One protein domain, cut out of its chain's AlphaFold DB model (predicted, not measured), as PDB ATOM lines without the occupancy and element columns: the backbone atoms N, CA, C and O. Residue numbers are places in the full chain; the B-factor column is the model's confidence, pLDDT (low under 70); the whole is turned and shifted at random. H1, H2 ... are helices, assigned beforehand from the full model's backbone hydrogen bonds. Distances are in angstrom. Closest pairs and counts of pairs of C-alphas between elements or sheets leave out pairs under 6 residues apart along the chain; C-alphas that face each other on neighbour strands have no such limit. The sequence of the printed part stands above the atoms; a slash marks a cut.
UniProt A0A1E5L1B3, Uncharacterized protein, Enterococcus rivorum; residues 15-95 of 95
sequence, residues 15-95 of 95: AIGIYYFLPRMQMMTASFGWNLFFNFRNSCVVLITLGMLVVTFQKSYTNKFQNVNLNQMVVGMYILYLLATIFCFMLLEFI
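Overview. This is residues 15 to 95 of the 95 residues of an uncharacterized protein of Enterococcus rivorum (UniProt A0A1E5L1B3). Two long helices, H2 and H3, run side by side in opposite directions with a gap between them, and the short helix H1 sits over that gap on one side, reaching both. Residues 22 to 31 lead from H1 to the end of the rod where H2 begins. The printed part has 81 residues with three named helices, in the order H1, H2, H3, and no named strand; the class is all helix. It is loose, with a radius of gyration of the C-alphas of 15.3 A, and spans 49 by 19 by 18 A, a rod.

Along the chain. H1 covers residues 15 to 21, beginning at C-alpha 15 at (4.118, -0.573, 7.872). H2, the longest helix, covers residues 32 to 61 and measures 43.6 A from first to last C-alpha; C-alpha 32 is at (-13.093, 1.365, 36.620). H3 covers residues 70 to 94, 36.6 A long, and ends with C-alpha 94 at (-24.185, -1.300, 25.178).

Arrangement. H1 and H2 form a helical hairpin and touch, opposite ways at a shallow tilt of 27 degrees. Their closest C-alphas, of Tyr 20 and Thr 49, are 6.4 A apart, and H2 touches H1 with residues 45 to 53 alone. H1 and H3 only just touch, with 3 pairs of C-alphas within 8 A, the closest being Ile 16 and Val 74 at 6.8 A. They run the same way at a shallow tilt of 30 degrees, and H3 touches H1 with residues 74 to 78 alone. H2 and H3 are close but not clearly touching, opposite ways at a shallow tilt of 7 degrees; their closest C-alphas, of Thr 56 and Leu 70, are 7.0 A apart. Every O i to N i+4 pair is within hydrogen-bond range in H1, against 25 of 26 in H2 and 20 of 21 in H3.

Size, cuts and confidence. The two C-alphas farthest apart, of Ala 30 and Asn 63, are 48.7 A from each other. The printed part has no cut, and both links are short. The mean pLDDT of the printed part is 82.2, with residues 25 to 27 and 94 to 95 under 70.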
ATOM      1  N   ALA A  15       5.472  -0.107   7.587       86.44
ATOM      2  CA  ALA A  15       4.118  -0.573   7.872       86.44
ATOM      3  C   ALA A  15       3.877  -0.865   9.367       86.44
ATOM      4  O   ALA A  15       2.789  -0.572   9.870       86.44
ATOM      5  N   ILE A  16       4.881  -1.390  10.083       86.56
ATOM      6  CA  ILE A  16       4.847  -1.561  11.547       86.56
ATOM      7  C   ILE A  16       4.816  -0.194  12.246       86.56
ATOM      8  O   ILE A  16       4.048  -0.004  13.188       86.56
ATOM      9  N   GLY A  17       5.610   0.769  11.771       83.31
ATOM     10  CA  GLY A  17       5.606   2.139  12.286       83.31
ATOM     11  C   GLY A  17       4.242   2.812  12.126       83.31
ATOM     12  O   GLY A  17       3.690   3.315  13.099       83.31
ATOM     13  N   ILE A  18       3.645   2.749  10.933       86.69
ATOM     14  CA  ILE A  18       2.293   3.276  10.680       86.69
ATOM     15  C   ILE A  18       1.273   2.610  11.612       86.69
ATOM     16  O   ILE A  18       0.453   3.298  12.214       86.69
ATOM     17  N   TYR A  19       1.363   1.288  11.796       86.38
ATOM     18  CA  TYR A  19       0.478   0.549  12.696       86.38
ATOM     19  C   TYR A  19       0.567   1.041  14.152       86.38
ATOM     20  O   TYR A  19      -0.447   1.152  14.850       86.38
ATOM     21  N   TYR A  20       1.773   1.374  14.614       85.25
ATOM     22  CA  TYR A  20       1.988   1.912  15.954       85.25
ATOM     23  C   TYR A  20       1.268   3.248  16.169       85.25
ATOM     24  O   TYR A  20       0.642   3.428  17.215       85.25
ATOM     25  N   PHE A  21       1.322   4.137  15.174       83.94
ATOM     26  CA  PHE A  21       0.747   5.485  15.224       83.94
ATOM     27  C   PHE A  21      -0.726   5.570  14.808       83.94
ATOM     28  O   PHE A  21      -1.300   6.658  14.863       83.94
ATOM     29  N   LEU A  22      -1.357   4.462  14.406       84.19
ATOM     30  CA  LEU A  22      -2.781   4.461  14.071       84.19
ATOM     31  C   LEU A  22      -3.607   5.042  15.232       84.19
ATOM     32  O   LEU A  22      -3.444   4.586  16.372       84.19
ATOM     33  N   PRO A  23      -4.516   5.998  14.961       77.69
ATOM     34  CA  PRO A  23      -5.358   6.577  15.993       77.69
ATOM     35  C   PRO A  23      -6.198   5.475  16.635       77.69
ATOM     36  O   PRO A  23      -6.794   4.631  15.960       77.69
ATOM     37  N   ARG A  24      -6.228   5.453  17.966       74.38
ATOM     38  CA  ARG A  24      -7.027   4.502  18.739       74.38
ATOM     39  C   ARG A  24      -8.039   5.287  19.545       74.38
ATOM     40  O   ARG A  24      -7.660   6.204  20.267       74.38
ATOM     41  N   MET A  25      -9.310   4.905  19.428       69.75
ATOM     42  CA  MET A  25     -10.352   5.446  20.293       69.75
ATOM     43  C   MET A  25      -9.991   5.176  21.753       69.75
ATOM     44  O   MET A  25      -9.771   4.026  22.141       69.75
ATOM     45  N   GLN A  26      -9.926   6.248  22.536       69.06
ATOM     46  CA  GLN A  26      -9.846   6.196  23.986       69.06
ATOM     47  C   GLN A  26     -11.262   6.388  24.513       69.06
ATOM     48  O   GLN A  26     -11.831   7.469  24.389       69.06
ATOM     49  N   MET A  27     -11.847   5.319  25.044       68.25
ATOM     50  CA  MET A  27     -13.145   5.382  25.707       68.25
ATOM     51  C   MET A  27     -12.895   5.534  27.205       68.25
ATOM     52  O   MET A  27     -12.288   4.658  27.819       68.25
ATOM     53  N   MET A  28     -13.331   6.657  27.779       70.25
ATOM     54  CA  MET A  28     -13.468   6.793  29.228       70.25
ATOM     55  C   MET A  28     -14.910   6.483  29.597       70.25
ATOM     56  O   MET A  28     -15.838   7.144  29.142       70.25
ATOM     57  N   THR A  29     -15.080   5.466  30.424       71.38
ATOM     58  CA  THR A  29     -16.370   5.034  30.966       71.38
ATOM     59  C   THR A  29     -16.422   5.338  32.462       71.38
ATOM     60  O   THR A  29     -15.386   5.519  33.103       71.38
ATOM     61  N   ALA A  30     -17.619   5.373  33.054       74.94
ATOM     62  CA  ALA A  30     -17.768   5.553  34.503       74.94
ATOM     63  C   ALA A  30     -17.266   4.338  35.316       74.94
ATOM     64  O   ALA A  30     -17.017   4.445  36.515       74.94
ATOM     65  N   SER A  31     -17.093   3.180  34.671       76.50
ATOM     66  CA  SER A  31     -16.639   1.947  35.312       76.50
ATOM     67  C   SER A  31     -15.117   1.820  35.289       76.50
ATOM     68  O   SER A  31     -14.478   1.829  34.234       76.50
ATOM     69  N   PHE A  32     -14.529   1.610  36.468       79.31
ATOM     70  CA  PHE A  32     -13.093   1.365  36.620       79.31
ATOM     71  C   PHE A  32     -12.614   0.139  35.822       79.31
ATOM     72  O   PHE A  32     -11.550   0.183  35.206       79.31
ATOM     73  N   GLY A  33     -13.412  -0.937  35.778       79.31
ATOM     74  CA  GLY A  33     -13.054  -2.171  35.071       79.31
ATOM     75  C   GLY A  33     -12.940  -1.979  33.557       79.31
ATOM     76  O   GLY A  33     -11.963  -2.415  32.946       79.31
ATOM     77  N   TRP A  34     -13.891  -1.258  32.962       77.81
ATOM     78  CA  TRP A  34     -13.872  -0.940  31.532       77.81
ATOM     79  C   TRP A  34     -12.705  -0.012  31.174       77.81
ATOM     80  O   TRP A  34     -11.990  -0.273  30.208       77.81
ATOM     81  N   ASN A  35     -12.419   0.999  32.001       79.69
ATOM     82  CA  ASN A  35     -11.245   1.857  31.813       79.69
ATOM     83  C   ASN A  35      -9.926   1.076  31.877       79.69
ATOM     84  O   ASN A  35      -9.015   1.334  31.089       79.69
ATOM     85  N   LEU A  36      -9.812   0.098  32.780       81.75
ATOM     86  CA  LEU A  36      -8.623  -0.748  32.871       81.75
ATOM     87  C   LEU A  36      -8.441  -1.602  31.607       81.75
ATOM     88  O   LEU A  36      -7.326  -1.690  31.093       81.75
ATOM     89  N   PHE A  37      -9.525  -2.153  31.054       81.12
ATOM     90  CA  PHE A  37      -9.498  -2.884  29.783       81.12
ATOM     91  C   PHE A  37      -9.057  -1.996  28.605       81.12
ATOM     92  O   PHE A  37      -8.153  -2.372  27.851       81.12
ATOM     93  N   PHE A  38      -9.631  -0.797  28.462       78.00
ATOM     94  CA  PHE A  38      -9.263   0.132  27.386       78.00
ATOM     95  C   PHE A  38      -7.803   0.598  27.486       78.00
ATOM     96  O   PHE A  38      -7.112   0.681  26.467       78.00
ATOM     97  N   ASN A  39      -7.299   0.821  28.703       80.94
ATOM     98  CA  ASN A  39      -5.891   1.148  28.934       80.94
ATOM     99  C   ASN A  39      -4.960  -0.043  28.650       80.94
ATOM    100  O   ASN A  39      -3.918   0.127  28.011       80.94
ATOM    101  N   PHE A  40      -5.346  -1.258  29.052       84.31
ATOM    102  CA  PHE A  40      -4.577  -2.479  28.798       84.31
ATOM    103  C   PHE A  40      -4.387  -2.741  27.301       84.31
ATOM    104  O   PHE A  40      -3.286  -3.089  26.871       84.31
ATOM    105  N   ARG A  41      -5.417  -2.484  26.482       82.12
ATOM    106  CA  ARG A  41      -5.329  -2.592  25.017       82.12
ATOM    107  C   ARG A  41      -4.173  -1.770  24.456       82.12
ATOM    108  O   ARG A  41      -3.447  -2.264  23.597       82.12
ATOM    109  N   ASN A  42      -3.992  -0.530  24.913       81.00
ATOM    110  CA  ASN A  42      -2.920   0.314  24.390       81.00
ATOM    111  C   ASN A  42      -1.539  -0.282  24.710       81.00
ATOM    112  O   ASN A  42      -0.700  -0.397  23.817       81.00
ATOM    113  N   SER A  43      -1.351  -0.768  25.941       84.75
ATOM    114  CA  SER A  43      -0.140  -1.481  26.363       84.75
ATOM    115  C   SER A  43       0.109  -2.749  25.540       84.75
ATOM    116  O   SER A  43       1.233  -2.976  25.093       84.75
ATOM    117  N   CYS A  44      -0.928  -3.545  25.254       87.31
ATOM    118  CA  CYS A  44      -0.809  -4.714  24.378       87.31
ATOM    119  C   CYS A  44      -0.289  -4.336  22.995       87.31
ATOM    120  O   CYS A  44       0.591  -5.011  22.467       87.31
ATOM    121  N   VAL A  45      -0.791  -3.255  22.397       85.56
ATOM    122  CA  VAL A  45      -0.341  -2.875  21.057       85.56
ATOM    123  C   VAL A  45       1.119  -2.420  21.055       85.56
ATOM    124  O   VAL A  45       1.852  -2.761  20.123       85.56
ATOM    125  N   VAL A  46       1.576  -1.720  22.098       86.50
ATOM    126  CA  VAL A  46       3.000  -1.384  22.266       86.50
ATOM    127  C   VAL A  46       3.842  -2.664  22.303       86.50
ATOM    128  O   VAL A  46       4.794  -2.792  21.532       86.50
ATOM    129  N   LEU A  47       3.450  -3.643  23.124       89.62
ATOM    130  CA  LEU A  47       4.151  -4.925  23.235       89.62
ATOM    131  C   LEU A  47       4.184  -5.684  21.905       89.62
ATOM    132  O   LEU A  47       5.237  -6.185  21.512       89.62
ATOM    133  N   ILE A  48       3.066  -5.733  21.176       89.12
ATOM    134  CA  ILE A  48       3.021  -6.434  19.890       89.12
ATOM    135  C   ILE A  48       3.865  -5.704  18.838       89.12
ATOM    136  O   ILE A  48       4.566  -6.349  18.062       89.12
ATOM    137  N   THR A  49       3.864  -4.369  18.832       88.50
ATOM    138  CA  THR A  49       4.708  -3.576  17.923       88.50
ATOM    139  C   THR A  49       6.189  -3.850  18.177       88.50
ATOM    140  O   THR A  49       6.932  -4.122  17.233       88.50
ATOM    141  N   LEU A  50       6.616  -3.853  19.444       89.44
ATOM    142  CA  LEU A  50       7.984  -4.214  19.826       89.44
ATOM    143  C   LEU A  50       8.323  -5.648  19.400       89.44
ATOM    144  O   LEU A  50       9.376  -5.874  18.806       89.44
ATOM    145  N   GLY A  51       7.414  -6.600  19.621       88.56
ATOM    146  CA  GLY A  51       7.579  -7.984  19.174       88.56
ATOM    147  C   GLY A  51       7.772  -8.095  17.659       88.56
ATOM    148  O   GLY A  51       8.705  -8.751  17.198       88.56
ATOM    149  N   MET A  52       6.955  -7.393  16.871       89.00
ATOM    150  CA  MET A  52       7.088  -7.359  15.412       89.00
ATOM    151  C   MET A  52       8.411  -6.742  14.953       89.00
ATOM    152  O   MET A  52       9.021  -7.251  14.009       89.00
ATOM    153  N   LEU A  53       8.869  -5.672  15.608       88.25
ATOM    154  CA  LEU A  53      10.168  -5.060  15.322       88.25
ATOM    155  C   LEU A  53      11.306  -6.041  15.599       88.25
ATOM    156  O   LEU A  53      12.178  -6.206  14.747       88.25
ATOM    157  N   VAL A  54      11.263  -6.748  16.731       88.75
ATOM    158  CA  VAL A  54      12.259  -7.768  17.085       88.75
ATOM    159  C   VAL A  54      12.274  -8.900  16.060       88.75
ATOM    160  O   VAL A  54      13.344  -9.256  15.574       88.75
ATOM    161  N   VAL A  55      11.112  -9.431  15.669       86.88
ATOM    162  CA  VAL A  55      11.017 -10.498  14.657       86.88
ATOM    163  C   VAL A  55      11.554 -10.024  13.303       86.88
ATOM    164  O   VAL A  55      12.326 -10.731  12.656       86.88
ATOM    165  N   THR A  56      11.202  -8.807  12.884       86.06
ATOM    166  CA  THR A  56      11.662  -8.226  11.612       86.06
ATOM    167  C   THR A  56      13.172  -7.975  11.621       86.06
ATOM    168  O   THR A  56      13.854  -8.250  10.628       86.06
ATOM    169  N   PHE A  57      13.713  -7.514  12.751       84.69
ATOM    170  CA  PHE A  57      15.143  -7.317  12.962       84.69
ATOM    171  C   PHE A  57      15.903  -8.649  12.944       84.69
ATOM    172  O   PHE A  57      16.837  -8.813  12.161       84.69
ATOM    173  N   GLN A  58      15.467  -9.635  13.729       85.44
ATOM    174  CA  GLN A  58      16.098 -10.960  13.785       85.44
ATOM    175  C   GLN A  58      16.052 -11.680  12.434       85.44
ATOM    176  O   GLN A  58      17.010 -12.370  12.076       85.44
ATOM    177  N   LYS A  59      14.985 -11.476  11.654       83.88
ATOM    178  CA  LYS A  59      14.896 -11.991  10.287       83.88
ATOM    179  C   LYS A  59      15.857 -11.296   9.326       83.88
ATOM    180  O   LYS A  59      16.484 -11.973   8.519       83.88
ATOM    181  N   SER A  60      15.984  -9.973   9.413       80.00
ATOM    182  CA  SER A  60      16.816  -9.192   8.484       80.00
ATOM    183  C   SER A  60      18.316  -9.313   8.770       80.00
ATOM    184  O   SER A  60      19.100  -9.357   7.830       80.00
ATOM    185  N   TYR A  61      18.718  -9.381  10.044       78.31
ATOM    186  CA  TYR A  61      20.131  -9.321  10.449       78.31
ATOM    187  C   TYR A  61      20.700 -10.652  10.947       78.31
ATOM    188  O   TYR A  61      21.880 -10.921  10.756       78.31
ATOM    189  N   THR A  62      19.890 -11.496  11.590       78.81
ATOM    190  CA  THR A  62      20.360 -12.753  12.212       78.81
ATOM    191  C   THR A  62      19.950 -13.990  11.412       78.81
ATOM    192  O   THR A  62      20.291 -15.108  11.789       78.81
ATOM    193  N   ASN A  63      19.195 -13.808  10.321       74.62
ATOM    194  CA  ASN A  63      18.662 -14.875   9.471       74.62
ATOM    195  C   ASN A  63      17.860 -15.948  10.248       74.62
ATOM    196  O   ASN A  63      17.662 -17.066   9.773       74.62
ATOM    197  N   LYS A  64      17.379 -15.611  11.453       72.06
ATOM    198  CA  LYS A  64      16.431 -16.428  12.223       72.06
ATOM    199  C   LYS A  64      15.022 -16.190  11.676       72.06
ATOM    200  O   LYS A  64      14.733 -15.120  11.157       72.06
ATOM    201  N   PHE A  65      14.125 -17.170  11.794       77.75
ATOM    202  CA  PHE A  65      12.730 -17.051  11.325       77.75
ATOM    203  C   PHE A  65      12.565 -16.863   9.800       77.75
ATOM    204  O   PHE A  65      11.673 -16.146   9.341       77.75
ATOM    205  N   GLN A  66      13.382 -17.547   8.987       73.81
ATOM    206  CA  GLN A  66      13.307 -17.478   7.515       73.81
ATOM    207  C   GLN A  66      11.904 -17.786   6.964       73.81
ATOM    208  O   GLN A  66      11.422 -17.076   6.076       73.81
ATOM    209  N   ASN A  67      11.219 -18.762   7.567       79.00
ATOM    210  CA  ASN A  67       9.887 -19.215   7.158       79.00
ATOM    211  C   ASN A  67       8.746 -18.252   7.535       79.00
ATOM    212  O   ASN A  67       7.629 -18.413   7.051       79.00
ATOM    213  N   VAL A  68       8.987 -17.241   8.379       80.25
ATOM    214  CA  VAL A  68       7.927 -16.316   8.811       80.25
ATOM    215  C   VAL A  68       7.626 -15.309   7.711       80.25
ATOM    216  O   VAL A  68       8.485 -14.513   7.333       80.25
ATOM    217  N   ASN A  69       6.399 -15.283   7.203       84.56
ATOM    218  CA  ASN A  69       5.993 -14.288   6.218       84.56
ATOM    219  C   ASN A  69       5.657 -12.950   6.899       84.56
ATOM    220  O   ASN A  69       4.545 -12.743   7.382       84.56
ATOM    221  N   LEU A  70       6.626 -12.027   6.909       83.19
ATOM    222  CA  LEU A  70       6.489 -10.702   7.526       83.19
ATOM    223  C   LEU A  70       5.286  -9.913   6.993       83.19
ATOM    224  O   LEU A  70       4.624  -9.222   7.757       83.19
ATOM    225  N   ASN A  71       4.975 -10.036   5.699       81.62
ATOM    226  CA  ASN A  71       3.854  -9.313   5.108       81.62
ATOM    227  C   ASN A  71       2.513  -9.833   5.644       81.62
ATOM    228  O   ASN A  71       1.654  -9.050   6.027       81.62
ATOM    229  N   GLN A  72       2.353 -11.157   5.731       85.38
ATOM    230  CA  GLN A  72       1.153 -11.759   6.326       85.38
ATOM    231  C   GLN A  72       1.022 -11.423   7.813       85.38
ATOM    232  O   GLN A  72      -0.087 -11.168   8.271       85.38
ATOM    233  N   MET A  73       2.139 -11.364   8.548       88.25
ATOM    234  CA  MET A  73       2.148 -10.939   9.951       88.25
ATOM    235  C   MET A  73       1.617  -9.510  10.098       88.25
ATOM    236  O   MET A  73       0.695  -9.277  10.874       88.25
ATOM    237  N   VAL A  74       2.150  -8.566   9.315       87.56
ATOM    238  CA  VAL A  74       1.703  -7.168   9.348       87.56
ATOM    239  C   VAL A  74       0.232  -7.064   8.944       87.56
ATOM    240  O   VAL A  74      -0.550  -6.479   9.682       87.56
ATOM    241  N   VAL A  75      -0.185  -7.687   7.838       88.69
ATOM    242  CA  VAL A  75      -1.596  -7.685   7.404       88.69
ATOM    243  C   VAL A  75      -2.519  -8.252   8.488       88.69
ATOM    244  O   VAL A  75      -3.556  -7.656   8.774       88.69
ATOM    245  N   GLY A  76      -2.127  -9.347   9.144       88.88
ATOM    246  CA  GLY A  76      -2.875  -9.925  10.260       88.88
ATOM    247  C   GLY A  76      -3.081  -8.938  11.411       88.88
ATOM    248  O   GLY A  76      -4.171  -8.868  11.970       88.88
ATOM    249  N   MET A  77      -2.079  -8.108  11.706       88.69
ATOM    250  CA  MET A  77      -2.183  -7.063  12.729       88.69
ATOM    251  C   MET A  77      -3.145  -5.940  12.344       88.69
ATOM    252  O   MET A  77      -3.913  -5.482  13.190       88.69
ATOM    253  N   TYR A  78      -3.164  -5.525  11.075       88.62
ATOM    254  CA  TYR A  78      -4.151  -4.555  10.587       88.62
ATOM    255  C   TYR A  78      -5.580  -5.110  10.659       88.62
ATOM    256  O   TYR A  78      -6.491  -4.397  11.077       88.62
ATOM    257  N   ILE A  79      -5.774  -6.391  10.326       91.19
ATOM    258  CA  ILE A  79      -7.073  -7.069  10.467       91.19
ATOM    259  C   ILE A  79      -7.499  -7.111  11.941       91.19
ATOM    260  O   ILE A  79      -8.629  -6.750  12.264       91.19
ATOM    261  N   LEU A  80      -6.588  -7.483  12.844       89.62
ATOM    262  CA  LEU A  80      -6.822  -7.479  14.292       89.62
ATOM    263  C   LEU A  80      -7.214  -6.092  14.810       89.62
ATOM    264  O   LEU A  80      -8.145  -5.973  15.604       89.62
ATOM    265  N   TYR A  81      -6.543  -5.037  14.345       87.81
ATOM    266  CA  TYR A  81      -6.893  -3.662  14.692       87.81
ATOM    267  C   TYR A  81      -8.300  -3.281  14.218       87.81
ATOM    268  O   TYR A  81      -9.046  -2.660  14.980       87.81
ATOM    269  N   LEU A  82      -8.677  -3.664  12.996       88.69
ATOM    270  CA  LEU A  82     -10.001  -3.391  12.440       88.69
ATOM    271  C   LEU A  82     -11.085  -4.116  13.250       88.69
ATOM    272  O   LEU A  82     -12.037  -3.482  13.699       88.69
ATOM    273  N   LEU A  83     -10.890  -5.408  13.531       89.94
ATOM    274  CA  LEU A  83     -11.803  -6.203  14.359       89.94
ATOM    275  C   LEU A  83     -11.947  -5.624  15.771       89.94
ATOM    276  O   LEU A  83     -13.064  -5.456  16.251       89.94
ATOM    277  N   ALA A  84     -10.837  -5.257  16.416       86.62
ATOM    278  CA  ALA A  84     -10.863  -4.635  17.740       86.62
ATOM    279  C   ALA A  84     -11.598  -3.285  17.734       86.62
ATOM    280  O   ALA A  84     -12.246  -2.926  18.714       86.62
ATOM    281  N   THR A  85     -11.496  -2.534  16.638       85.44
ATOM    282  CA  THR A  85     -12.193  -1.257  16.462       85.44
ATOM    283  C   THR A  85     -13.697  -1.465  16.298       85.44
ATOM    284  O   THR A  85     -14.458  -0.810  17.006       85.44
ATOM    285  N   ILE A  86     -14.128  -2.412  15.454       87.56
ATOM    286  CA  ILE A  86     -15.547  -2.791  15.321       87.56
ATOM    287  C   ILE A  86     -16.104  -3.250  16.669       87.56
ATOM    288  O   ILE A  86     -17.168  -2.801  17.082       87.56
ATOM    289  N   PHE A  87     -15.367  -4.099  17.382       85.38
ATOM    290  CA  PHE A  87     -15.780  -4.589  18.692       85.38
ATOM    291  C   PHE A  87     -15.948  -3.453  19.714       85.38
ATOM    292  O   PHE A  87     -16.918  -3.447  20.465       85.38
ATOM    293  N   CYS A  88     -15.053  -2.457  19.718       80.69
ATOM    294  CA  CYS A  88     -15.219  -1.275  20.570       80.69
ATOM    295  C   CYS A  88     -16.465  -0.463  20.196       80.69
ATOM    296  O   CYS A  88     -17.161  -0.006  21.094       80.69
ATOM    297  N   PHE A  89     -16.760  -0.289  18.903       83.69
ATOM    298  CA  PHE A  89     -17.988   0.390  18.471       83.69
ATOM    299  C   PHE A  89     -19.244  -0.349  18.929       83.69
ATOM    300  O   PHE A  89     -20.154   0.290  19.439       83.69
ATOM    301  N   MET A  90     -19.266  -1.680  18.812       84.75
ATOM    302  CA  MET A  90     -20.374  -2.487  19.326       84.75
ATOM    303  C   MET A  90     -20.543  -2.291  20.831       84.75
ATOM    304  O   MET A  90     -21.643  -2.021  21.286       84.75
ATOM    305  N   LEU A  91     -19.458  -2.373  21.608       80.06
ATOM    306  CA  LEU A  91     -19.520  -2.160  23.056       80.06
ATOM    307  C   LEU A  91     -20.031  -0.769  23.439       80.06
ATOM    308  O   LEU A  91     -20.706  -0.650  24.454       80.06
ATOM    309  N   LEU A  92     -19.732   0.258  22.641       75.00
ATOM    310  CA  LEU A  92     -20.208   1.617  22.887       75.00
ATOM    311  C   LEU A  92     -21.733   1.745  22.752       75.00
ATOM    312  O   LEU A  92     -22.303   2.620  23.384       75.00
ATOM    313  N   GLU A  93     -22.408   0.878  21.991       70.44
ATOM    314  CA  GLU A  93     -23.881   0.844  21.971       70.44
ATOM    315  C   GLU A  93     -24.487   0.225  23.243       70.44
ATOM    316  O   GLU A  93     -25.656   0.462  23.542       70.44
ATOM    317  N   PHE A  94     -23.716  -0.574  23.989       68.94
ATOM    318  CA  PHE A  94     -24.185  -1.300  25.178       68.94
ATOM    319  C   PHE A  94     -23.717  -0.692  26.514       68.94
ATOM    320  O   PHE A  94     -24.121  -1.189  27.568       68.94
ATOM    321  N   ILE A  95     -22.853   0.329  26.481       63.06
ATOM    322  CA  ILE A  95     -22.318   1.062  27.644       63.06
ATOM    323  C   ILE A  95     -22.987   2.430  27.730       63.06
ATOM    324  O   ILE A  95     -23.378   2.802  28.860       63.06
TER     325      ILE A  95